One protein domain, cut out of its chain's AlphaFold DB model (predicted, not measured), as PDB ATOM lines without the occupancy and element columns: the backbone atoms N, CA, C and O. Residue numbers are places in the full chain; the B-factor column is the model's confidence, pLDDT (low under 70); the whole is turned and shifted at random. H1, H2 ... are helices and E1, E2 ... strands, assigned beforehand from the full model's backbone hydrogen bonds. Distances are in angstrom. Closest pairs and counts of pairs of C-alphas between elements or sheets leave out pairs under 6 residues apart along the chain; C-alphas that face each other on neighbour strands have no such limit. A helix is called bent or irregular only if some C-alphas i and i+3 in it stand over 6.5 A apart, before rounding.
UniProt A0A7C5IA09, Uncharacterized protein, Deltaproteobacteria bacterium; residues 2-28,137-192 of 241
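What this domain is: This is residues 2 to 28 and 137 to 192 of the 241 residues of an uncharacterized protein of Deltaproteobacteria bacterium (UniProt A0A7C5IA09). The longest helix, H3, makes an open V with H2; H1 is partly side by side with H2, and little H4 sits in the V's opening, with strand E1 leading away. The printed part has 83 residues, mostly helix, in the order H1, H2, H3, H4, E1. It is loose, with a radius of gyration of the C-alphas of 15.8 A and spans of 47 by 30 by 24 A.

How they stand to each other: Start at H3, residues 153 to 174, irregular, with C-alphas 154 and 157 7.7 A apart. Its residues 163 to 170 alone touch H4, residues 182 to 186; the closest C-alphas, of Val 166 and Phe 182, are 6.4 A apart. H1, residues 4 to 21, touches H2, residues 139 to 151, with residues 14 to 21 alone, at a shallow tilt of 19 degrees, opposite ways; the closest C-alphas, of Ala 18 and Met 148, are 4.6 A apart. H1 and H3 only just touch, with 3 pairs of C-alphas within 8 A, the closest those of Arg 11 and Thr 154, 6.9 A. E1, residues 188 to 192, pairs with no named strand. Every O i to N i+4 pair is within hydrogen-bond range in H1, H2 and H4, and 16 of 18 in H3.

Where its parts are: Find C-alpha 153 at (234.530, 129.224, 276.103); H3 runs 30.9 A from there, H1 26.0 A and H2 19.0 A. E1 ends at C-alpha 192, (236.933, 120.184, 247.529).

The domain as a whole: Residues 29 to 136 are cut out, with C-alphas 28 and 137 22.8 A apart. Of the links printed whole, none is long. Residues 169 to 181 have pLDDT under 70.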
ATOM      1  N   MET A   2     222.918 136.200 280.830       87.38
ATOM      2  CA  MET A   2     223.516 137.105 279.837       87.38
ATOM      3  C   MET A   2     222.498 137.420 278.729       87.38
ATOM      4  O   MET A   2     221.780 136.521 278.292       87.38
ATOM      5  N   SER A   3     222.413 138.672 278.282       91.88
ATOM      6  CA  SER A   3     221.564 139.050 277.147       91.88
ATOM      7  C   SER A   3     222.126 138.539 275.814       91.88
ATOM      8  O   SER A   3     223.315 138.242 275.691       91.88
ATOM      9  N   GLN A   4     221.287 138.483 274.775       88.25
ATOM     10  CA  GLN A   4     221.723 138.064 273.436       88.25
ATOM     11  C   GLN A   4     222.811 138.981 272.858       88.25
ATOM     12  O   GLN A   4     223.744 138.499 272.222       88.25
ATOM     13  N   ALA A   5     222.723 140.291 273.109       89.62
ATOM     14  CA  ALA A   5     223.718 141.256 272.649       89.62
ATOM     15  C   ALA A   5     225.068 141.069 273.360       89.62
ATOM     16  O   ALA A   5     226.120 141.117 272.723       89.62
ATOM     17  N   GLU A   6     225.048 140.811 274.670       92.81
ATOM     18  CA  GLU A   6     226.261 140.505 275.434       92.81
ATOM     19  C   GLU A   6     226.891 139.185 274.983       92.81
ATOM     20  O   GLU A   6     228.109 139.123 274.822       92.81
ATOM     21  N   TYR A   7     226.075 138.163 274.711       92.12
ATOM     22  CA  TYR A   7     226.543 136.872 274.203       92.12
ATOM     23  C   TYR A   7     227.165 136.987 272.808       92.12
ATOM     24  O   TYR A   7     228.241 136.445 272.559       92.12
ATOM     25  N   ALA A   8     226.538 137.750 271.907       92.19
ATOM     26  CA  ALA A   8     227.075 138.014 270.575       92.19
ATOM     27  C   ALA A   8     228.412 138.770 270.633       92.19
ATOM     28  O   ALA A   8     229.355 138.403 269.931       92.19
ATOM     29  N   ARG A   9     228.523 139.785 271.503       93.88
ATOM     30  CA  ARG A   9     229.785 140.504 271.731       93.88
ATOM     31  C   ARG A   9     230.867 139.565 272.258       93.88
ATOM     32  O   ARG A   9     231.966 139.558 271.722       93.88
ATOM     33  N   LEU A  10     230.539 138.719 273.234       95.00
ATOM     34  CA  LEU A  10     231.490 137.753 273.777       95.00
ATOM     35  C   LEU A  10     232.011 136.791 272.697       95.00
ATOM     36  O   LEU A  10     233.220 136.599 272.602       95.00
ATOM     37  N   ARG A  11     231.132 136.242 271.845       94.62
ATOM     38  CA  ARG A  11     231.533 135.368 270.724       94.62
ATOM     39  C   ARG A  11     232.375 136.094 269.674       94.62
ATOM     40  O   ARG A  11     233.298 135.503 269.113       94.62
ATOM     41  N   ARG A  12     232.092 137.374 269.416       95.81
ATOM     42  CA  ARG A  12     232.938 138.216 268.562       95.81
ATOM     43  C   ARG A  12     234.339 138.353 269.158       95.81
ATOM     44  O   ARG A  12     235.311 138.099 268.455       95.81
ATOM     45  N   ASP A  13     234.441 138.676 270.444       97.19
ATOM     46  CA  ASP A  13     235.731 138.835 271.121       97.19
ATOM     47  C   ASP A  13     236.511 137.509 271.178       97.19
ATOM     48  O   ASP A  13     237.736 137.497 271.054       97.19
ATOM     49  N   GLU A  14     235.820 136.376 271.351       97.12
ATOM     50  CA  GLU A  14     236.415 135.038 271.230       97.12
ATOM     51  C   GLU A  14     236.978 134.801 269.826       97.12
ATOM     52  O   GLU A  14     238.118 134.365 269.698       97.12
ATOM     53  N   THR A  15     236.231 135.163 268.782       96.81
ATOM     54  CA  THR A  15     236.689 135.026 267.392       96.81
ATOM     55  C   THR A  15     237.931 135.877 267.132       96.81
ATOM     56  O   THR A  15     238.913 135.372 266.600       96.81
ATOM     57  N   ILE A  16     237.936 137.145 267.561       98.06
ATOM     58  CA  ILE A  16     239.093 138.044 267.403       98.06
ATOM     59  C   ILE A  16     240.336 137.446 268.074       98.06
ATOM     60  O   ILE A  16     241.401 137.385 267.464       98.06
ATOM     61  N   ARG A  17     240.200 136.955 269.313       98.12
ATOM     62  CA  ARG A  17     241.309 136.320 270.037       98.12
ATOM     63  C   ARG A  17     241.790 135.034 269.367       98.12
ATOM     64  O   ARG A  17     242.993 134.823 269.301       98.12
ATOM     65  N   ALA A  18     240.879 134.191 268.880       97.25
ATOM     66  CA  ALA A  18     241.242 132.956 268.193       97.25
ATOM     67  C   ALA A  18     242.025 133.250 266.905       97.25
ATOM     68  O   ALA A  18     243.092 132.688 266.698       97.25
ATOM     69  N   MET A  19     241.549 134.187 266.084       97.75
ATOM     70  CA  MET A  19     242.228 134.570 264.842       97.75
ATOM     71  C   MET A  19     243.598 135.216 265.099       97.75
ATOM     72  O   MET A  19     244.551 134.956 264.366       97.75
ATOM     73  N   ALA A  20     243.741 135.982 266.185       97.81
ATOM     74  CA  ALA A  20     245.024 136.564 266.575       97.81
ATOM     75  C   ALA A  20     246.092 135.509 266.933       97.81
ATOM     76  O   ALA A  20     247.274 135.761 266.708       97.81
ATOM     77  N   ILE A  21     245.702 134.331 267.443       97.81
ATOM     78  CA  ILE A  21     246.630 133.216 267.730       97.81
ATOM     79  C   ILE A  21     247.277 132.693 266.438       97.81
ATOM     80  O   ILE A  21     248.461 132.369 266.432       97.81
ATOM     81  N   GLU A  22     246.534 132.679 265.329       95.44
ATOM     82  CA  GLU A  22     247.034 132.318 263.993       95.44
ATOM     83  C   GLU A  22     247.715 133.505 263.271       95.44
ATOM     84  O   GLU A  22     248.086 133.424 262.103       95.44
ATOM     85  N   GLY A  23     247.879 134.648 263.946       96.81
ATOM     86  CA  GLY A  23     248.489 135.847 263.367       96.81
ATOM     87  C   GLY A  23     247.569 136.641 262.431       96.81
ATOM     88  O   GLY A  23     248.045 137.479 261.663       96.81
ATOM     89  N   VAL A  24     246.252 136.421 262.484       96.94
ATOM     90  CA  VAL A  24     245.265 137.195 261.716       96.94
ATOM     91  C   VAL A  24     244.733 138.348 262.571       96.94
ATOM     92  O   VAL A  24     243.999 138.143 263.538       96.94
ATOM     93  N   GLY A  25     245.102 139.578 262.202       96.75
ATOM     94  CA  GLY A  25     244.649 140.804 262.869       96.75
ATOM     95  C   GLY A  25     243.156 141.100 262.672       96.75
ATOM     96  O   GLY A  25     242.548 140.683 261.684       96.75
ATOM     97  N   GLU A  26     242.556 141.852 263.605       97.00
ATOM     98  CA  GLU A  26     241.134 142.241 263.542       97.00
ATOM     99  C   GLU A  26     240.803 143.059 262.281       97.00
ATOM    100  O   GLU A  26     239.700 142.959 261.747       97.00
ATOM    101  N   ASP A  27     241.767 143.806 261.744       96.06
ATOM    102  CA  ASP A  27     241.647 144.564 260.494       96.06
ATOM    103  C   ASP A  27     241.347 143.679 259.271       96.06
ATOM    104  O   ASP A  27     240.804 144.158 258.269       96.06
ATOM    105  N   ARG A  28     241.626 142.373 259.372       95.69
ATOM    106  CA  ARG A  28     241.328 141.353 258.358       95.69
ATOM    107  C   ARG A  28     240.019 140.603 258.616       95.69
ATOM    108  O   ARG A  28     239.634 139.768 257.803       95.69
ATOM    109  N   LEU A 137     247.671 118.744 259.441       93.31
ATOM    110  CA  LEU A 137     248.318 119.744 260.268       93.31
ATOM    111  C   LEU A 137     249.602 119.173 260.880       93.31
ATOM    112  O   LEU A 137     249.626 118.013 261.317       93.31
ATOM    113  N   THR A 138     250.665 119.978 260.912       94.44
ATOM    114  CA  THR A 138     251.873 119.667 261.683       94.44
ATOM    115  C   THR A 138     251.573 119.695 263.181       94.44
ATOM    116  O   THR A 138     250.495 120.096 263.626       94.44
ATOM    117  N   THR A 139     252.538 119.267 263.993       93.19
ATOM    118  CA  THR A 139     252.420 119.379 265.449       93.19
ATOM    119  C   THR A 139     252.283 120.837 265.894       93.19
ATOM    120  O   THR A 139     251.470 121.109 266.775       93.19
ATOM    121  N   GLU A 140     253.015 121.777 265.281       94.56
ATOM    122  CA  GLU A 140     252.879 123.200 265.614       94.56
ATOM    123  C   GLU A 140     251.510 123.759 265.202       94.56
ATOM    124  O   GLU A 140     250.860 124.442 265.990       94.56
ATOM    125  N   GLU A 141     251.025 123.428 264.002       95.00
ATOM    126  CA  GLU A 141     249.707 123.868 263.525       95.00
ATOM    127  C   GLU A 141     248.567 123.289 264.378       95.00
ATOM    128  O   GLU A 141     247.573 123.962 264.661       95.00
ATOM    129  N   MET A 142     248.726 122.050 264.850       93.44
ATOM    130  CA  MET A 142     247.786 121.445 265.791       93.44
ATOM    131  C   MET A 142     247.772 122.131 267.149       93.44
ATOM    132  O   MET A 142     246.706 122.257 267.756       93.44
ATOM    133  N   GLU A 143     248.928 122.582 267.625       93.62
ATOM    134  CA  GLU A 143     249.019 123.346 268.862       93.62
ATOM    135  C   GLU A 143     248.283 124.686 268.733       93.62
ATOM    136  O   GLU A 143     247.462 125.016 269.590       93.62
ATOM    137  N   ILE A 144     248.493 125.406 267.626       95.19
ATOM    138  CA  ILE A 144     247.770 126.646 267.298       95.19
ATOM    139  C   ILE A 144     246.260 126.387 267.297       95.19
ATOM    140  O   ILE A 144     245.509 127.056 268.008       95.19
ATOM    141  N   LYS A 145     245.801 125.355 266.581       92.81
ATOM    142  CA  LYS A 145     244.378 124.990 266.521       92.81
ATOM    143  C   LYS A 145     243.793 124.658 267.896       92.81
ATOM    144  O   LYS A 145     242.660 125.037 268.197       92.81
ATOM    145  N   ARG A 146     244.553 123.972 268.756       90.81
ATOM    146  CA  ARG A 146     244.135 123.677 270.134       90.81
ATOM    147  C   ARG A 146     243.969 124.957 270.947       90.81
ATOM    148  O   ARG A 146     242.935 125.125 271.590       90.81
ATOM    149  N   GLN A 147     244.940 125.864 270.873       94.06
ATOM    150  CA  GLN A 147     244.870 127.160 271.549       94.06
ATOM    151  C   GLN A 147     243.662 127.973 271.068       94.06
ATOM    152  O   GLN A 147     242.942 128.544 271.885       94.06
ATOM    153  N   MET A 148     243.364 127.954 269.764       94.06
ATOM    154  CA  MET A 148     242.156 128.580 269.216       94.06
ATOM    155  C   MET A 148     240.874 127.980 269.812       94.06
ATOM    156  O   MET A 148     239.981 128.730 270.205       94.06
ATOM    157  N   PHE A 149     240.770 126.651 269.939       89.75
ATOM    158  CA  PHE A 149     239.596 126.017 270.553       89.75
ATOM    159  C   PHE A 149     239.386 126.420 272.016       89.75
ATOM    160  O   PHE A 149     238.244 126.604 272.440       89.75
ATOM    161  N   GLU A 150     240.459 126.601 272.783       91.19
ATOM    162  CA  GLU A 150     240.383 127.007 274.193       91.19
ATOM    163  C   GLU A 150     239.828 128.429 274.386       91.19
ATOM    164  O   GLU A 150     239.277 128.748 275.447       91.19
ATOM    165  N   VAL A 151     239.919 129.276 273.356       94.94
ATOM    166  CA  VAL A 151     239.361 130.633 273.377       94.94
ATOM    167  C   VAL A 151     237.831 130.627 273.339       94.94
ATOM    168  O   VAL A 151     237.217 131.484 273.978       94.94
ATOM    169  N   TYR A 152     237.204 129.670 272.649       92.56
ATOM    170  CA  TYR A 152     235.749 129.594 272.459       92.56
ATOM    171  C   TYR A 152     235.022 129.002 273.679       92.56
ATOM    172  O   TYR A 152     234.344 127.972 273.609       92.56
ATOM    173  N   ARG A 153     235.131 129.666 274.833       90.62
ATOM    174  CA  ARG A 153     234.530 129.224 276.103       90.62
ATOM    175  C   ARG A 153     233.012 129.132 276.023       90.62
ATOM    176  O   ARG A 153     232.437 128.187 276.573       90.62
ATOM    177  N   THR A 154     232.369 130.053 275.304       89.12
ATOM    178  CA  THR A 154     230.916 130.016 275.074       89.12
ATOM    179  C   THR A 154     230.450 128.782 274.302       89.12
ATOM    180  O   THR A 154     229.272 128.443 274.380       89.12
ATOM    181  N   GLN A 155     231.357 128.111 273.583       84.81
ATOM    182  CA  GLN A 155     231.092 126.916 272.775       84.81
ATOM    183  C   GLN A 155     231.589 125.625 273.444       84.81
ATOM    184  O   GLN A 155     231.505 124.542 272.864       84.81
ATOM    185  N   SER A 156     232.094 125.709 274.679       82.31
ATOM    186  CA  SER A 156     232.739 124.580 275.360       82.31
ATOM    187  C   SER A 156     231.826 123.361 275.549       82.31
ATOM    188  O   SER A 156     232.307 122.231 275.490       82.31
ATOM    189  N   GLU A 157     230.514 123.543 275.733       78.25
ATOM    190  CA  GLU A 157     229.569 122.418 275.789       78.25
ATOM    191  C   GLU A 157     229.382 121.731 274.432       78.25
ATOM    192  O   GLU A 157     229.376 120.499 274.372       78.25
ATOM    193  N   GLY A 158     229.289 122.504 273.345       72.62
ATOM    194  CA  GLY A 158     229.226 121.972 271.981       72.62
ATOM    195  C   GLY A 158     230.478 121.163 271.645       72.62
ATOM    196  O   GLY A 158     230.382 120.009 271.227       72.62
ATOM    197  N   LEU A 159     231.656 121.706 271.970       74.38
ATOM    198  CA  LEU A 159     232.939 121.016 271.804       74.38
ATOM    199  C   LEU A 159     233.025 119.723 272.627       74.38
ATOM    200  O   LEU A 159     233.529 118.712 272.136       74.38
ATOM    201  N   LYS A 160     232.504 119.710 273.863       78.44
ATOM    202  CA  LYS A 160     232.435 118.488 274.684       78.44
ATOM    203  C   LYS A 160     231.548 117.423 274.039       78.44
ATOM    204  O   LYS A 160     231.957 116.265 273.987       78.44
ATOM    205  N   ARG A 161     230.364 117.791 273.536       74.88
ATOM    206  CA  ARG A 161     229.454 116.854 272.847       74.88
ATOM    207  C   ARG A 161     230.093 116.284 271.587       74.88
ATOM    208  O   ARG A 161     230.080 115.070 271.400       74.88
ATOM    209  N   PHE A 162     230.705 117.145 270.781       74.50
ATOM    210  CA  PHE A 162     231.433 116.741 269.587       74.50
ATOM    211  C   PHE A 162     232.563 115.755 269.913       74.50
ATOM    212  O   PHE A 162     232.631 114.677 269.324       74.50
ATOM    213  N   ARG A 163     233.393 116.057 270.921       74.94
ATOM    214  CA  ARG A 163     234.459 115.154 271.379       74.94
ATOM    215  C   ARG A 163     233.913 113.790 271.807       74.94
ATOM    216  O   ARG A 163     234.456 112.771 271.388       74.94
ATOM    217  N   SER A 164     232.837 113.765 272.593       76.31
ATOM    218  CA  SER A 164     232.192 112.518 273.025       76.31
ATOM    219  C   SER A 164     231.680 111.684 271.850       76.31
ATOM    220  O   SER A 164     231.845 110.466 271.852       76.31
ATOM    221  N   LEU A 165     231.092 112.320 270.834       72.25
ATOM    222  CA  LEU A 165     230.572 111.626 269.654       72.25
ATOM    223  C   LEU A 165     231.683 111.063 268.778       72.25
ATOM    224  O   LEU A 165     231.626 109.893 268.407       72.25
ATOM    225  N   VAL A 166     232.736 111.840 268.525       71.06
ATOM    226  CA  VAL A 166     233.904 111.324 267.808       71.06
ATOM    227  C   VAL A 166     234.505 110.139 268.573       71.06
ATOM    228  O   VAL A 166     234.780 109.112 267.960       71.06
ATOM    229  N   SER A 167     234.624 110.204 269.904       71.44
ATOM    230  CA  SER A 167     235.068 109.060 270.716       71.44
ATOM    231  C   SER A 167     234.135 107.843 270.642       71.44
ATOM    232  O   SER A 167     234.615 106.712 270.612       71.44
ATOM    233  N   ALA A 168     232.818 108.037 270.554       72.62
ATOM    234  CA  ALA A 168     231.878 106.936 270.342       72.62
ATOM    235  C   ALA A 168     232.069 106.287 268.956       72.62
ATOM    236  O   ALA A 168     232.157 105.063 268.853       72.62
ATOM    237  N   CYS A 169     232.224 107.092 267.900       67.56
ATOM    238  CA  CYS A 169     232.530 106.601 266.553       67.56
ATOM    239  C   CYS A 169     233.869 105.848 266.500       67.56
ATOM    240  O   CYS A 169     233.980 104.854 265.786       67.56
ATOM    241  N   GLN A 170     234.870 106.262 267.286       68.62
ATOM    242  CA  GLN A 170     236.144 105.541 267.412       68.62
ATOM    243  C   GLN A 170     235.967 104.150 268.002       68.62
ATOM    244  O   GLN A 170     236.553 103.202 267.488       68.62
ATOM    245  N   ALA A 171     235.166 104.020 269.063       64.62
ATOM    246  CA  ALA A 171     234.895 102.724 269.674       64.62
ATOM    247  C   ALA A 171     234.283 101.754 268.650       64.62
ATOM    248  O   ALA A 171     234.669 100.590 268.597       64.62
ATOM    249  N   VAL A 172     233.404 102.257 267.775       64.69
ATOM    250  CA  VAL A 172     232.805 101.476 266.684       64.69
ATOM    251  C   VAL A 172     233.817 101.161 265.574       64.69
ATOM    252  O   VAL A 172     233.905 100.018 265.135       64.69
ATOM    253  N   ALA A 173     234.627 102.129 265.136       62.38
ATOM    254  CA  ALA A 173     235.633 101.922 264.087       62.38
ATOM    255  C   ALA A 173     236.765 100.968 264.516       62.38
ATOM    256  O   ALA A 173     237.260 100.180 263.704       62.38
ATOM    257  N   ALA A 174     237.135 100.989 265.800       60.44
ATOM    258  CA  ALA A 174     238.133 100.097 266.381       60.44
ATOM    259  C   ALA A 174     237.704  98.620 266.323       60.44
ATOM    260  O   ALA A 174     238.559  97.753 266.143       60.44
ATOM    261  N   LEU A 175     236.396  98.329 266.384       61.44
ATOM    262  CA  LEU A 175     235.855  96.976 266.180       61.44
ATOM    263  C   LEU A 175     236.078  96.463 264.744       61.44
ATOM    264  O   LEU A 175     236.107  95.258 264.523       61.44
ATOM    265  N   GLY A 176     236.283  97.366 263.777       59.69
ATOM    266  CA  GLY A 176     236.611  97.061 262.381       59.69
ATOM    267  C   GLY A 176     238.111  97.090 262.049       59.69
ATOM    268  O   GLY A 176     238.468  97.107 260.873       59.69
ATOM    269  N   GLY A 177     239.001  97.146 263.049       53.66
ATOM    270  CA  GLY A 177     240.457  97.079 262.856       53.66
ATOM    271  C   GLY A 177     241.141  98.385 262.429       53.66
ATOM    272  O   GLY A 177     242.354  98.392 262.219       53.66
ATOM    273  N   LYS A 178     240.413  99.507 262.332       55.47
ATOM    274  CA  LYS A 178     240.998 100.834 262.085       55.47
ATOM    275  C   LYS A 178     241.089 101.610 263.395       55.47
ATOM    276  O   LYS A 178     240.073 101.980 263.978       55.47
ATOM    277  N   ARG A 179     242.312 101.881 263.860       53.38
ATOM    278  CA  ARG A 179     242.538 102.855 264.936       53.38
ATOM    279  C   ARG A 179     242.452 104.249 264.335       53.38
ATOM    280  O   ARG A 179     243.274 104.607 263.506       53.38
ATOM    281  N   PHE A 180     241.437 104.991 264.748       62.16
ATOM    282  CA  PHE A 180     241.247 106.388 264.402       62.16
ATOM    283  C   PHE A 180     241.201 107.184 265.706       62.16
ATOM    284  O   PHE A 180     240.502 106.775 266.630       62.16
ATOM    285  N   GLY A 181     241.989 108.252 265.835       66.19
ATOM    286  CA  GLY A 181     242.048 109.084 267.044       66.19
ATOM    287  C   GLY A 181     241.320 110.416 266.867       66.19
ATOM    288  O   GLY A 181     241.168 110.894 265.748       66.19
ATOM    289  N   PHE A 182     240.891 111.049 267.966       70.19
ATOM    290  CA  PHE A 182     240.213 112.357 267.900       70.19
ATOM    291  C   PHE A 182     241.191 113.394 267.369       70.19
ATOM    292  O   PHE A 182     240.865 114.130 266.449       70.19
ATOM    293  N   GLU A 183     242.414 113.370 267.897       75.38
ATOM    294  CA  GLU A 183     243.517 114.205 267.429       75.38
ATOM    295  C   GLU A 183     243.823 113.971 265.952       75.38
ATOM    296  O   GLU A 183     244.011 114.933 265.227       75.38
ATOM    297  N   GLU A 184     243.789 112.728 265.466       77.81
ATOM    298  CA  GLU A 184     243.996 112.458 264.041       77.81
ATOM    299  C   GLU A 184     242.846 112.985 263.170       77.81
ATOM    300  O   GLU A 184     243.087 113.499 262.074       77.81
ATOM    301  N   TYR A 185     241.607 112.911 263.670       79.19
ATOM    302  CA  TYR A 185     240.440 113.489 263.005       79.19
ATOM    303  C   TYR A 185     240.545 114.998 262.885       79.19
ATOM    304  O   TYR A 185     240.342 115.520 261.793       79.19
ATOM    305  N   VAL A 186     240.880 115.685 263.982       82.75
ATOM    306  CA  VAL A 186     240.986 117.148 263.993       82.75
ATOM    307  C   VAL A 186     242.292 117.654 263.377       82.75
ATOM    308  O   VAL A 186     242.338 118.804 262.956       82.75
ATOM    309  N   ALA A 187     243.334 116.824 263.278       87.94
ATOM    310  CA  ALA A 187     244.581 117.148 262.576       87.94
ATOM    311  C   ALA A 187     244.476 117.021 261.064       87.94
ATOM    312  O   ALA A 187     245.382 117.423 260.342       87.94
ATOM    313  N   THR A 188     243.388 116.452 260.574       87.94
ATOM    314  CA  THR A 188     243.093 116.402 259.155       87.94
ATOM    315  C   THR A 188     242.048 117.457 258.840       87.94
ATOM    316  O   THR A 188     241.083 117.594 259.577       87.94
ATOM    317  N   GLU A 189     242.189 118.153 257.721       88.62
ATOM    318  CA  GLU A 189     241.081 118.866 257.093       88.62
ATOM    319  C   GLU A 189     240.913 118.382 255.657       88.62
ATOM    320  O   GLU A 189     241.889 118.074 254.970       88.62
ATOM    321  N   GLU A 190     239.667 118.281 255.206       90.81
ATOM    322  CA  GLU A 190     239.347 117.939 253.821       90.81
ATOM    323  C   GLU A 190     238.565 119.080 253.196       90.81
ATOM    324  O   GLU A 190     237.730 119.697 253.848       90.81
ATOM    325  N   PHE A 191     238.823 119.361 251.927       94.38
ATOM    326  CA  PHE A 191     238.070 120.346 251.165       94.38
ATOM    327  C   PHE A 191     238.032 119.942 249.695       94.38
ATOM    328  O   PHE A 191     238.848 119.154 249.220       94.38
ATOM    329  N   GLY A 192     237.072 120.474 248.953       94.50
ATOM    330  CA  GLY A 192     236.933 120.184 247.529       94.50
ATOM    331  C   GLY A 192     236.380 121.381 246.773       94.50
ATOM    332  O   GLY A 192     235.744 122.240 247.384       94.50
TER     333      GLY A 192